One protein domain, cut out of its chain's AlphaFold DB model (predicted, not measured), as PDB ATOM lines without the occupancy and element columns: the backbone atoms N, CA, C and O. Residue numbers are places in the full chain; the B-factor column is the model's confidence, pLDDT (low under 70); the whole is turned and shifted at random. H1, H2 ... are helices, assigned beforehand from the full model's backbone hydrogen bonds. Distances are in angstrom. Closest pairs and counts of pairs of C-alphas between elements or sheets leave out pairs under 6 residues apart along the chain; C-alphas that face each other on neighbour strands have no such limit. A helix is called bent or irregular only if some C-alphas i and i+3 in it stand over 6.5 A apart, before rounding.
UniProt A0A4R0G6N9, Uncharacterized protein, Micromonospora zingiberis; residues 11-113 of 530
ATOM      1  N   LEU A  11     189.770 220.585 134.982       82.31
ATOM      2  CA  LEU A  11     188.670 221.359 135.564       82.31
ATOM      3  C   LEU A  11     188.432 221.068 137.054       82.31
ATOM      4  O   LEU A  11     187.455 221.556 137.609       82.31
ATOM      5  N   SER A  12     189.257 220.258 137.711       78.06
ATOM      6  CA  SER A  12     189.266 220.126 139.174       78.06
ATOM      7  C   SER A  12     190.246 221.082 139.850       78.06
ATOM      8  O   SER A  12     190.124 221.305 141.050       78.06
ATOM      9  N   ASP A  13     191.162 221.683 139.086       78.75
ATOM     10  CA  ASP A  13     192.092 222.693 139.580       78.75
ATOM     11  C   ASP A  13     191.369 224.049 139.733       78.75
ATOM     12  O   ASP A  13     190.854 224.591 138.745       78.75
ATOM     13  N   PRO A  14     191.320 224.630 140.948       75.25
ATOM     14  CA  PRO A  14     190.735 225.948 141.178       75.25
ATOM     15  C   PRO A  14     191.316 227.057 140.289       75.25
ATOM     16  O   PRO A  14     190.568 227.941 139.874       75.25
ATOM     17  N   ALA A  15     192.610 227.014 139.957       74.12
ATOM     18  CA  ALA A  15     193.247 228.013 139.098       74.12
ATOM     19  C   ALA A  15     192.739 227.924 137.651       74.12
ATOM     20  O   ALA A  15     192.473 228.945 137.016       74.12
ATOM     21  N   VAL A  16     192.525 226.702 137.148       79.75
ATOM     22  CA  VAL A  16     191.926 226.473 135.824       79.75
ATOM     23  C   VAL A  16     190.476 226.954 135.798       79.75
ATOM     24  O   VAL A  16     190.069 227.609 134.837       79.75
ATOM     25  N   ARG A  17     189.697 226.671 136.854       81.25
ATOM     26  CA  ARG A  17     188.319 227.178 136.984       81.25
ATOM     27  C   ARG A  17     188.281 228.704 136.979       81.25
ATOM     28  O   ARG A  17     187.494 229.269 136.227       81.25
ATOM     29  N   ALA A  18     189.152 229.354 137.752       72.75
ATOM     30  CA  ALA A  18     189.252 230.812 137.803       72.75
ATOM     31  C   ALA A  18     189.582 231.410 136.424       72.75
ATOM     32  O   ALA A  18     188.827 232.237 135.921       72.75
ATOM     33  N   GLY A  19     190.620 230.907 135.748       74.06
ATOM     34  CA  GLY A  19     190.985 231.387 134.410       74.06
ATOM     35  C   GLY A  19     189.946 231.077 133.320       74.06
ATOM     36  O   GLY A  19     189.902 231.747 132.287       74.06
ATOM     37  N   LEU A  20     189.094 230.061 133.500       79.25
ATOM     38  CA  LEU A  20     187.938 229.840 132.626       79.25
ATOM     39  C   LEU A  20     186.848 230.888 132.863       79.25
ATOM     40  O   LEU A  20     186.314 231.411 131.885       79.25
ATOM     41  N   CYS A  21     186.539 231.198 134.125       76.44
ATOM     42  CA  CYS A  21     185.597 232.260 134.461       76.44
ATOM     43  C   CYS A  21     186.033 233.583 133.822       76.44
ATOM     44  O   CYS A  21     185.244 234.167 133.088       76.44
ATOM     45  N   ASP A  22     187.292 233.991 133.999       74.00
ATOM     46  CA  ASP A  22     187.821 235.239 133.431       74.00
ATOM     47  C   ASP A  22     187.667 235.285 131.900       74.00
ATOM     48  O   ASP A  22     187.109 236.234 131.352       74.00
ATOM     49  N   ARG A  23     188.027 234.204 131.192       74.88
ATOM     50  CA  ARG A  23     187.852 234.129 129.728       74.88
ATOM     51  C   ARG A  23     186.395 234.242 129.285       74.88
ATOM     52  O   ARG A  23     186.114 234.863 128.266       74.88
ATOM     53  N   LEU A  24     185.456 233.633 130.008       74.31
ATOM     54  CA  LEU A  24     184.028 233.742 129.684       74.31
ATOM     55  C   LEU A  24     183.472 235.139 129.985       74.31
ATOM     56  O   LEU A  24     182.545 235.588 129.307       74.31
ATOM     57  N   MET A  25     184.039 235.834 130.973       70.69
ATOM     58  CA  MET A  25     183.714 237.230 131.264       70.69
ATOM     59  C   MET A  25     184.142 238.163 130.128       70.69
ATOM     60  O   MET A  25     183.404 239.098 129.820       70.69
ATOM     61  N   ASP A  26     185.263 237.879 129.468       71.50
ATOM     62  CA  ASP A  26     185.755 238.674 128.336       71.50
ATOM     63  C   ASP A  26     184.926 238.483 127.054       71.50
ATOM     64  O   ASP A  26     184.835 239.383 126.223       71.50
ATOM     65  N   LEU A  27     184.264 237.333 126.891       69.75
ATOM     66  CA  LEU A  27     183.477 237.002 125.694       69.75
ATOM     67  C   LEU A  27     182.036 237.560 125.715       69.75
ATOM     68  O   LEU A  27     181.158 237.065 125.006       69.75
ATOM     69  N   ARG A  28     181.746 238.578 126.535       66.06
ATOM     70  CA  ARG A  28     180.391 239.145 126.664       66.06
ATOM     71  C   ARG A  28     180.008 240.027 125.447       66.06
ATOM     72  O   ARG A  28     180.810 240.881 125.078       66.06
ATOM     73  N   PRO A  29     178.775 239.936 124.879       61.38
ATOM     74  CA  PRO A  29     177.668 239.051 125.241       61.38
ATOM     75  C   PRO A  29     177.685 237.622 124.589       61.38
ATOM     76  O   PRO A  29     177.637 237.521 123.370       61.38
ATOM     77  N   LEU A  30     177.628 236.517 125.351       60.62
ATOM     78  CA  LEU A  30     177.346 235.122 124.961       60.62
ATOM     79  C   LEU A  30     175.826 234.886 124.953       60.62
ATOM     80  O   LEU A  30     175.204 234.439 125.912       60.62
ATOM     81  N   THR A  31     175.174 235.168 123.842       69.94
ATOM     82  CA  THR A  31     173.739 234.877 123.698       69.94
ATOM     83  C   THR A  31     173.423 233.375 123.644       69.94
ATOM     84  O   THR A  31     172.257 232.995 123.747       69.94
ATOM     85  N   ASP A  32     174.445 232.521 123.516       84.75
ATOM     86  CA  ASP A  32     174.328 231.068 123.423       84.75
ATOM     87  C   ASP A  32     174.958 230.359 124.646       84.75
ATOM     88  O   ASP A  32     176.185 230.372 124.800       84.75
ATOM     89  N   PRO A  33     174.164 229.682 125.502       86.38
ATOM     90  CA  PRO A  33     174.690 228.967 126.664       86.38
ATOM     91  C   PRO A  33     175.565 227.754 126.297       86.38
ATOM     92  O   PRO A  33     176.349 227.308 127.137       86.38
ATOM     93  N   TYR A  34     175.485 227.227 125.069       92.31
ATOM     94  CA  TYR A  34     176.350 226.126 124.622       92.31
ATOM     95  C   TYR A  34     177.789 226.573 124.363       92.31
ATOM     96  O   TYR A  34     178.705 225.762 124.496       92.31
ATOM     97  N   LEU A  35     178.020 227.859 124.085       88.69
ATOM     98  CA  LEU A  35     179.369 228.393 123.909       88.69
ATOM     99  C   LEU A  35     180.181 228.305 125.211       88.69
ATOM    100  O   LEU A  35     181.355 227.950 125.176       88.69
ATOM    101  N   ALA A  36     179.550 228.515 126.372       85.88
ATOM    102  CA  ALA A  36     180.207 228.316 127.667       85.88
ATOM    103  C   ALA A  36     180.652 226.855 127.872       85.88
ATOM    104  O   ALA A  36     181.749 226.594 128.371       85.88
ATOM    105  N   VAL A  37     179.820 225.901 127.438       91.44
ATOM    106  CA  VAL A  37     180.133 224.465 127.493       91.44
ATOM    107  C   VAL A  37     181.290 224.127 126.553       91.44
ATOM    108  O   VAL A  37     182.202 223.400 126.944       91.44
ATOM    109  N   GLU A  38     181.295 224.694 125.347       91.69
ATOM    110  CA  GLU A  38     182.342 224.469 124.345       91.69
ATOM    111  C   GLU A  38     183.699 225.036 124.782       91.69
ATOM    112  O   GLU A  38     184.711 224.339 124.714       91.69
ATOM    113  N   VAL A  39     183.739 226.261 125.319       88.12
ATOM    114  CA  VAL A  39     184.980 226.857 125.850       88.12
ATOM    115  C   VAL A  39     185.536 226.013 126.999       88.12
ATOM    116  O   VAL A  39     186.742 225.757 127.055       88.12
ATOM    117  N   ALA A  40     184.671 225.533 127.899       87.62
ATOM    118  CA  ALA A  40     185.088 224.654 128.985       87.62
ATOM    119  C   ALA A  40     185.625 223.307 128.475       87.62
ATOM    120  O   ALA A  40     186.629 222.806 128.985       87.62
ATOM    121  N   ARG A  41     184.985 222.740 127.445       91.56
ATOM    122  CA  ARG A  41     185.417 221.506 126.783       91.56
ATOM    123  C   ARG A  41     186.803 221.672 126.156       91.56
ATOM    124  O   ARG A  41     187.683 220.856 126.414       91.56
ATOM    125  N   LEU A  42     187.038 222.755 125.414       88.56
ATOM    126  CA  LEU A  42     188.346 223.058 124.818       88.56
ATOM    127  C   LEU A  42     189.429 223.289 125.882       88.56
ATOM    128  O   LEU A  42     190.548 222.800 125.740       88.56
ATOM    129  N   ALA A  43     189.098 223.980 126.977       84.62
ATOM    130  CA  ALA A  43     190.015 224.171 128.102       84.62
ATOM    131  C   ALA A  43     190.413 222.843 128.766       84.62
ATOM    132  O   ALA A  43     191.567 222.669 129.151       84.62
ATOM    133  N   HIS A  44     189.479 221.894 128.860       85.19
ATOM    134  CA  HIS A  44     189.739 220.544 129.363       85.19
ATOM    135  C   HIS A  44     190.652 219.725 128.434       85.19
ATOM    136  O   HIS A  44     191.442 218.913 128.910       85.19
ATOM    137  N   GLN A  45     190.584 219.953 127.116       82.25
ATOM    138  CA  GLN A  45     191.385 219.242 126.108       82.25
ATOM    139  C   GLN A  45     192.835 219.744 125.960       82.25
ATOM    140  O   GLN A  45     193.657 219.032 125.382       82.25
ATOM    141  N   GLY A  46     193.161 220.942 126.463       61.81
ATOM    142  CA  GLY A  46     194.381 221.718 126.179       61.81
ATOM    143  C   GLY A  46     195.742 221.153 126.630       61.81
ATOM    144  O   GLY A  46     196.610 221.930 127.018       61.81
ATOM    145  N   GLY A  47     195.970 219.838 126.565       57.44
ATOM    146  CA  GLY A  47     197.265 219.225 126.884       57.44
ATOM    147  C   GLY A  47     197.497 217.778 126.429       57.44
ATOM    148  O   GLY A  47     198.577 217.255 126.694       57.44
ATOM    149  N   SER A  48     196.556 217.096 125.759       50.28
ATOM    150  CA  SER A  48     196.815 215.725 125.280       50.28
ATOM    151  C   SER A  48     196.042 215.368 124.001       50.28
ATOM    152  O   SER A  48     194.815 215.429 124.006       50.28
ATOM    153  N   PRO A  49     196.717 214.933 122.915       54.19
ATOM    154  CA  PRO A  49     196.062 214.485 121.683       54.19
ATOM    155  C   PRO A  49     195.445 213.072 121.759       54.19
ATOM    156  O   PRO A  49     194.971 212.561 120.748       54.19
ATOM    157  N   ALA A  50     195.466 212.400 122.916       50.44
ATOM    158  CA  ALA A  50     195.128 210.980 123.015       50.44
ATOM    159  C   ALA A  50     193.820 210.728 123.789       50.44
ATOM    160  O   ALA A  50     193.819 210.570 125.007       50.44
ATOM    161  N   GLY A  51     192.714 210.610 123.046       59.72
ATOM    162  CA  GLY A  51     191.443 210.049 123.517       59.72
ATOM    163  C   GLY A  51     190.502 211.043 124.208       59.72
ATOM    164  O   GLY A  51     190.858 211.715 125.171       59.72
ATOM    165  N   SER A  52     189.247 211.097 123.748       73.19
ATOM    166  CA  SER A  52     188.178 211.853 124.412       73.19
ATOM    167  C   SER A  52     187.945 211.281 125.816       73.19
ATOM    168  O   SER A  52     187.506 210.138 125.961       73.19
ATOM    169  N   SER A  53     188.283 212.039 126.863       88.88
ATOM    170  CA  SER A  53     187.996 211.672 128.262       88.88
ATOM    171  C   SER A  53     186.488 211.460 128.505       88.88
ATOM    172  O   SER A  53     185.659 211.876 127.696       88.88
ATOM    173  N   ARG A  54     186.086 210.843 129.630       92.88
ATOM    174  CA  ARG A  54     184.648 210.668 129.941       92.88
ATOM    175  C   ARG A  54     183.920 212.009 130.050       92.88
ATOM    176  O   ARG A  54     182.815 212.137 129.532       92.88
ATOM    177  N   LEU A  55     184.558 212.997 130.683       92.06
ATOM    178  CA  LEU A  55     184.023 214.353 130.785       92.06
ATOM    179  C   LEU A  55     183.891 215.028 129.415       92.06
ATOM    180  O   LEU A  55     182.864 215.637 129.149       92.06
ATOM    181  N   ASP A  56     184.881 214.880 128.532       92.88
ATOM    182  CA  ASP A  56     184.823 215.435 127.174       92.88
ATOM    183  C   ASP A  56     183.622 214.884 126.393       92.88
ATOM    184  O   ASP A  56     182.833 215.665 125.871       92.88
ATOM    185  N   ARG A  57     183.391 213.562 126.428       94.44
ATOM    186  CA  ARG A  57     182.193 212.950 125.822       94.44
ATOM    187  C   ARG A  57     180.891 213.494 126.405       94.44
ATOM    188  O   ARG A  57     179.959 213.754 125.651       94.44
ATOM    189  N   ALA A  58     180.830 213.679 127.725       96.19
ATOM    190  CA  ALA A  58     179.652 214.240 128.379       96.19
ATOM    191  C   ALA A  58     179.392 215.692 127.944       96.19
ATOM    192  O   ALA A  58     178.254 216.046 127.654       96.19
ATOM    193  N   LEU A  59     180.432 216.528 127.851       95.69
ATOM    194  CA  LEU A  59     180.312 217.909 127.372       95.69
ATOM    195  C   LEU A  59     179.918 217.965 125.889       95.69
ATOM    196  O   LEU A  59     179.059 218.762 125.518       95.69
ATOM    197  N   THR A  60     180.476 217.083 125.053       95.50
ATOM    198  CA  THR A  60     180.052 216.928 123.655       95.50
ATOM    199  C   THR A  60     178.575 216.555 123.558       95.50
ATOM    200  O   THR A  60     177.870 217.156 122.753       95.50
ATOM    201  N   ALA A  61     178.086 215.632 124.391       96.81
ATOM    202  CA  ALA A  61     176.670 215.259 124.421       96.81
ATOM    203  C   ALA A  61     175.769 216.444 124.811       96.81
ATOM    204  O   ALA A  61     174.762 216.682 124.153       96.81
ATOM    205  N   VAL A  62     176.165 217.255 125.808       97.00
ATOM    206  CA  VAL A  62     175.411 218.470 126.184       97.00
ATOM    207  C   VAL A  62     175.190 219.388 124.980       97.00
ATOM    208  O   VAL A  62     174.080 219.891 124.803       97.00
ATOM    209  N   ILE A  63     176.228 219.598 124.166       96.25
ATOM    210  CA  ILE A  63     176.191 220.486 122.997       96.25
ATOM    211  C   ILE A  63     175.420 219.837 121.841       96.25
ATOM    212  O   ILE A  63     174.480 220.436 121.322       96.25
ATOM    213  N   HIS A  64     175.805 218.617 121.457       96.00
ATOM    214  CA  HIS A  64     175.246 217.898 120.312       96.00
ATOM    215  C   HIS A  64     173.746 217.632 120.482       96.00
ATOM    216  O   HIS A  64     172.963 217.918 119.578       96.00
ATOM    217  N   ASP A  65     173.336 217.167 121.664       96.12
ATOM    218  CA  ASP A  65     171.944 216.807 121.951       96.12
ATOM    219  C   ASP A  65     171.125 217.996 122.477       96.12
ATOM    220  O   ASP A  65     169.977 217.832 122.889       96.12
ATOM    221  N   ARG A  66     171.716 219.201 122.499       95.56
ATOM    222  CA  ARG A  66     171.110 220.439 123.011       95.56
ATOM    223  C   ARG A  66     170.429 220.256 124.378       95.56
ATOM    224  O   ARG A  66     169.308 220.709 124.603       95.56
ATOM    225  N   MET A  67     171.142 219.663 125.336       96.06
ATOM    226  CA  MET A  67     170.574 219.267 126.636       96.06
ATOM    227  C   MET A  67     170.224 220.432 127.582       96.06
ATOM    228  O   MET A  67     169.600 220.203 128.618       96.06
ATOM    229  N   LEU A  68     170.623 221.674 127.274       93.50
ATOM    230  CA  LEU A  68     170.255 222.861 128.065       93.50
ATOM    231  C   LEU A  68     168.851 223.383 127.730       93.50
ATOM    232  O   LEU A  68     168.361 224.284 128.413       93.50
ATOM    233  N   HIS A  69     168.209 222.833 126.697       93.81
ATOM    234  CA  HIS A  69     166.866 223.200 126.270       93.81
ATOM    235  C   HIS A  69     165.982 221.956 126.154       93.81
ATOM    236  O   HIS A  69     166.431 220.854 125.853       93.81
ATOM    237  N   GLU A  70     164.697 222.134 126.422       90.12
ATOM    238  CA  GLU A  70     163.658 221.167 126.102       90.12
ATOM    239  C   GLU A  70     163.387 221.168 124.586       90.12
ATOM    240  O   GLU A  70     163.669 222.169 123.926       90.12
ATOM    241  N   PRO A  71     162.756 220.119 124.023       86.25
ATOM    242  CA  PRO A  71     162.368 220.100 122.607       86.25
ATOM    243  C   PRO A  71     161.507 221.297 122.170       86.25
ATOM    244  O   PRO A  71     161.504 221.667 121.003       86.25
ATOM    245  N   ALA A  72     160.787 221.918 123.109       84.06
ATOM    246  CA  ALA A  72     160.010 223.136 122.887       84.06
ATOM    247  C   ALA A  72     160.854 224.431 122.940       84.06
ATOM    248  O   ALA A  72     160.292 225.516 123.081       84.06
ATOM    249  N   GLU A  73     162.187 224.331 122.887       87.88
ATOM    250  CA  GLU A  73     163.154 225.441 122.975       87.88
ATOM    251  C   GLU A  73     163.096 226.239 124.290       87.88
ATOM    252  O   GLU A  73     163.653 227.333 124.408       87.88
ATOM    253  N   ARG A  74     162.442 225.680 125.310       90.38
ATOM    254  CA  ARG A  74     162.433 226.229 126.663       90.38
ATOM    255  C   ARG A  74     163.715 225.825 127.378       90.38
ATOM    256  O   ARG A  74     164.088 224.657 127.379       90.38
ATOM    257  N   ARG A  75     164.388 226.776 128.012       92.00
ATOM    258  CA  ARG A  75     165.603 226.529 128.780       92.00
ATOM    259  C   ARG A  75     165.301 225.636 129.981       92.00
ATOM    260  O   ARG A  75     164.364 225.889 130.738       92.00
ATOM    261  N   VAL A  76     166.135 224.620 130.185       91.69
ATOM    262  CA  VAL A  76     166.089 223.785 131.387       91.69
ATOM    263  C   VAL A  76     166.389 224.668 132.604       91.69
ATOM    264  O   VAL A  76     167.446 225.310 132.630       91.69
ATOM    265  N   PRO A  77     165.510 224.722 133.625       90.88
ATOM    266  CA  PRO A  77     165.778 225.518 134.811       90.88
ATOM    267  C   PRO A  77     167.070 225.087 135.499       90.88
ATOM    268  O   PRO A  77     167.369 223.897 135.594       90.88
ATOM    269  N   PHE A  78     167.823 226.054 136.024       89.44
ATOM    270  CA  PHE A  78     169.129 225.815 136.642       89.44
ATOM    271  C   PHE A  78     169.079 224.706 137.697       89.44
ATOM    272  O   PHE A  78     169.870 223.763 137.664       89.44
ATOM    273  N   LEU A  79     168.089 224.780 138.590       86.81
ATOM    274  CA  LEU A  79     167.906 223.804 139.659       86.81
ATOM    275  C   LEU A  79     167.656 222.383 139.125       86.81
ATOM    276  O   LEU A  79     167.958 221.409 139.809       86.81
ATOM    277  N   GLU A  80     167.131 222.240 137.908       89.62
ATOM    278  CA  GLU A  80     166.799 220.948 137.304       89.62
ATOM    279  C   GLU A  80     167.970 220.297 136.570       89.62
ATOM    280  O   GLU A  80     167.930 219.087 136.331       89.62
ATOM    281  N   THR A  81     169.038 221.046 136.274       90.50
ATOM    282  CA  THR A  81     170.222 220.551 135.546       90.50
ATOM    283  C   THR A  81     170.834 219.305 136.189       90.50
ATOM    284  O   THR A  81     171.199 218.360 135.489       90.50
ATOM    285  N   GLY A  82     170.876 219.245 137.524       88.69
ATOM    286  CA  GLY A  82     171.390 218.089 138.260       88.69
ATOM    287  C   GLY A  82     170.650 216.791 137.920       88.69
ATOM    288  O   GLY A  82     171.258 215.739 137.725       88.69
ATOM    289  N   SER A  83     169.330 216.875 137.799       87.31
ATOM    290  CA  SER A  83     168.478 215.720 137.531       87.31
ATOM    291  C   SER A  83     168.297 215.410 136.048       87.31
ATOM    292  O   SER A  83     168.226 214.245 135.670       87.31
ATOM    293  N   ARG A  84     168.225 216.446 135.206       89.19
ATOM    294  CA  ARG A  84     167.922 216.315 133.778       89.19
ATOM    295  C   ARG A  84     169.160 216.103 132.918       89.19
ATOM    296  O   ARG A  84     169.039 215.560 131.830       89.19
ATOM    297  N   ILE A  85     170.327 216.525 133.399       94.25
ATOM    298  CA  ILE A  85     171.563 216.537 132.614       94.25
ATOM    299  C   ILE A  85     172.660 215.775 133.353       94.25
ATOM    300  O   ILE A  85     173.146 214.760 132.862       94.25
ATOM    301  N   VAL A  86     173.011 216.205 134.570       94.31
ATOM    302  CA  VAL A  86     174.156 215.637 135.300       94.31
ATOM    303  C   VAL A  86     173.936 214.162 135.618       94.31
ATOM    304  O   VAL A  86     174.815 213.351 135.347       94.31
ATOM    305  N   THR A  87     172.779 213.795 136.172       92.62
ATOM    306  CA  THR A  87     172.500 212.405 136.570       92.62
ATOM    307  C   THR A  87     172.498 211.446 135.368       92.62
ATOM    308  O   THR A  87     173.247 210.467 135.419       92.62
ATOM    309  N   PRO A  88     171.774 211.724 134.260       94.81
ATOM    310  CA  PRO A  88     171.843 210.895 133.058       94.81
ATOM    311  C   PRO A  88     173.257 210.773 132.484       94.81
ATOM    312  O   PRO A  88     173.712 209.660 132.244       94.81
ATOM    313  N   LEU A  89     173.994 211.878 132.332       97.19
ATOM    314  CA  LEU A  89     175.352 211.838 131.772       97.19
ATOM    315  C   LEU A  89     176.348 211.120 132.686       97.19
ATOM    316  O   LEU A  89     177.244 210.433 132.199       97.19
ATOM    317  N   THR A  90     176.174 211.232 134.006       96.25
ATOM    318  CA  THR A  90     176.969 210.477 134.984       96.25
ATOM    319  C   THR A  90     176.789 208.979 134.779       96.25
ATOM    320  O   THR A  90     177.779 208.251 134.762       96.25
ATOM    321  N   ALA A  91     175.546 208.528 134.582       96.06
ATOM    322  CA  ALA A  91     175.239 207.127 134.322       96.06
ATOM    323  C   ALA A  91     175.761 206.672 132.948       96.06
ATOM    324  O   ALA A  91     176.488 205.686 132.877       96.06
ATOM    325  N   THR A  92     175.454 207.416 131.882       97.31
ATOM    326  CA  THR A  92     175.808 207.072 130.494       97.31
ATOM    327  C   THR A  92     177.315 207.050 130.249       97.31
ATOM    328  O   THR A  92     177.814 206.192 129.524       97.31
ATOM    329  N   HIS A  93     178.064 207.984 130.839       95.81
ATOM    330  CA  HIS A  93     179.509 208.101 130.618       95.81
ATOM    331  C   HIS A  93     180.355 207.592 131.787       95.81
ATOM    332  O   HIS A  93     181.581 207.671 131.712       95.81
ATOM    333  N   HIS A  94     179.727 207.057 132.841       95.38
ATOM    334  CA  HIS A  94     180.379 206.551 134.052       95.38
ATOM    335  C   HIS A  94     181.341 207.568 134.686       95.38
ATOM    336  O   HIS A  94     182.500 207.243 134.967       95.38
ATOM    337  N   LEU A  95     180.885 208.811 134.866       93.44
ATOM    338  CA  LEU A  95     181.707 209.905 135.399       93.44
ATOM    339  C   LEU A  95     182.128 209.628 136.852       93.44
ATOM    340  O   LEU A  95     181.307 209.253 137.689       93.44
ATOM    341  N   ALA A  96     183.403 209.849 137.172       91.69
ATOM    342  CA  ALA A  96     183.883 209.849 138.552       91.69
ATOM    343  C   ALA A  96     183.403 211.106 139.305       91.69
ATOM    344  O   ALA A  96     183.139 212.125 138.666       91.69
ATOM    345  N   PRO A  97     183.363 211.108 140.654       90.06
ATOM    346  CA  PRO A  97     182.875 212.251 141.437       90.06
ATOM    347  C   PRO A  97     183.502 213.604 141.067       90.06
ATOM    348  O   PRO A  97     182.799 214.607 140.988       90.06
ATOM    349  N   VAL A  98     184.805 213.628 140.769       86.56
ATOM    350  CA  VAL A  98     185.515 214.843 140.332       86.56
ATOM    351  C   VAL A  98     185.078 215.330 138.941       86.56
ATOM    352  O   VAL A  98     185.013 216.529 138.692       86.56
ATOM    353  N   GLU A  99     184.729 214.416 138.032       90.00
ATOM    354  CA  GLU A  99     184.198 214.749 136.703       90.00
ATOM    355  C   GLU A  99     182.737 215.204 136.792       90.00
ATOM    356  O   GLU A  99     182.333 216.100 136.060       90.00
ATOM    357  N   VAL A 100     181.954 214.637 137.719       91.06
ATOM    358  CA  VAL A 100     180.594 215.104 138.032       91.06
ATOM    359  C   VAL A 100     180.627 216.542 138.552       91.06
ATOM    360  O   VAL A 100     179.811 217.363 138.136       91.06
ATOM    361  N   ASP A 101     181.569 216.858 139.444       86.00
ATOM    362  CA  ASP A 101     181.763 218.219 139.951       86.00
ATOM    363  C   ASP A 101     182.186 219.190 138.839       86.00
ATOM    364  O   ASP A 101     181.601 220.262 138.698       86.00
ATOM    365  N   ALA A 102     183.126 218.783 137.981       87.12
ATOM    366  CA  ALA A 102     183.518 219.572 136.816       87.12
ATOM    367  C   ALA A 102     182.348 219.800 135.842       87.12
ATOM    368  O   ALA A 102     182.125 220.931 135.418       87.12
ATOM    369  N   LEU A 103     181.555 218.769 135.527       92.31
ATOM    370  CA  LEU A 103     180.362 218.905 134.687       92.31
ATOM    371  C   LEU A 103     179.361 219.882 135.311       92.31
ATOM    372  O   LEU A 103     178.857 220.762 134.619       92.31
ATOM    373  N   ARG A 104     179.093 219.762 136.619       89.44
ATOM    374  CA  ARG A 104     178.242 220.721 137.336       89.44
ATOM    375  C   ARG A 104     178.781 222.128 137.163       89.44
ATOM    376  O   ARG A 104     178.019 222.984 136.732       89.44
ATOM    377  N   PHE A 105     180.054 222.364 137.460       85.56
ATOM    378  CA  PHE A 105     180.689 223.670 137.300       85.56
ATOM    379  C   PHE A 105     180.486 224.241 135.886       85.56
ATOM    380  O   PHE A 105     180.005 225.362 135.755       85.56
ATOM    381  N   VAL A 106     180.718 223.456 134.831       87.19
ATOM    382  CA  VAL A 106     180.501 223.912 133.446       87.19
ATOM    383  C   VAL A 106     179.040 224.264 133.167       87.19
ATOM    384  O   VAL A 106     178.757 225.296 132.560       87.19
ATOM    385  N   LEU A 107     178.093 223.448 133.636       89.62
ATOM    386  CA  LEU A 107     176.675 223.767 133.483       89.62
ATOM    387  C   LEU A 107     176.315 225.065 134.213       89.62
ATOM    388  O   LEU A 107     175.554 225.846 133.653       89.62
ATOM    389  N   HIS A 108     176.885 225.342 135.394       83.88
ATOM    390  CA  HIS A 108     176.680 226.617 136.100       83.88
ATOM    391  C   HIS A 108     177.136 227.813 135.258       83.88
ATOM    392  O   HIS A 108     176.380 228.774 135.134       83.88
ATOM    393  N   LEU A 109     178.308 227.730 134.617       79.44
ATOM    394  CA  LEU A 109     178.834 228.809 133.768       79.44
ATOM    395  C   LEU A 109     177.877 229.195 132.636       79.44
ATOM    396  O   LEU A 109     177.834 230.353 132.234       79.44
ATOM    397  N   SER A 110     177.066 228.251 132.150       83.94
ATOM    398  CA  SER A 110     176.054 228.553 131.135       83.94
ATOM    399  C   SER A 110     174.933 229.472 131.650       83.94
ATOM    400  O   SER A 110     174.294 230.144 130.842       83.94
ATOM    401  N   PHE A 111     174.669 229.513 132.966       79.38
ATOM    402  CA  PHE A 111     173.634 230.345 133.613       79.38
ATOM    403  C   PHE A 111     174.175 231.640 134.213       79.38
ATOM    404  O   PHE A 111     173.430 232.611 134.283       79.38
ATOM    405  N   GLU A 112     175.451 231.698 134.596       65.62
ATOM    406  CA  GLU A 112     176.096 232.902 135.162       65.62
ATOM    407  C   GLU A 112     176.368 233.995 134.105       65.62
ATOM    408  O   GLU A 112     177.229 234.866 134.239       65.62
ATOM    409  N   TYR A 113     175.584 233.954 133.033       55.72
ATOM    410  CA  TYR A 113     175.842 234.577 131.765       55.72
ATOM    411  C   TYR A 113     174.558 235.206 131.172       55.72
ATOM    412  O   TYR A 113     173.641 234.447 130.842       55.72
TER     413      TYR A 113
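AT A GLANCE: This is residues 11 to 113 of the 530 residues of an uncharacterized protein of Micromonospora zingiberis (UniProt A0A4R0G6N9). Two layers of helices make a compact body: H4, H5 and H1, in a loose row, cover H2 and H3, which run side by side. Residues 46 to 51 stick out. The printed part has 103 residues, with five named helices, H1 to H5 along the chain, and is all helix. The radius of gyration of the C-alphas is 13.0 A; the spans are 38 by 33 by 21 A.

IN THESE COORDINATES: H4, residues 78 to 93, is 21.4 A long, with a kink of 26 degrees near residue 85; it is irregular, only just: C-alphas 79 and 82 are 6.8 A apart. H5 is residues 97 to 109, H3 54 to 64, H2 33 to 45, H1 14 to 26. C-alpha 14 is at (190.735, 225.948, 141.178), C-alpha 109 at (178.834, 228.809, 133.768).

HOW THE PARTS SIT: H4 and H5 form a hairpin, closest C-alphas Thr 90 and Val 100, 6.6 A. H2, H3 and H5 form a bundle, helices grouped together; H2 and H3 run opposite ways at 28 degrees. H1 touches H2 with residues 20 to 24 alone, closest C-alphas Leu 24 and Ala 36, 6.9 A. Each O i to N i+4 pair is within hydrogen-bond range in H1, H3 and H5, 8 of 9 in H2, 7 of 12 in H4.

THE WHOLE: The farthest C-alphas, Gly 47 and Ala 72, are 37.7 A apart. The printed part has no cut; H3 to H4 is a long link. pLDDT is under 70 at residues 27 to 31, 46 to 51 and 112 to 113.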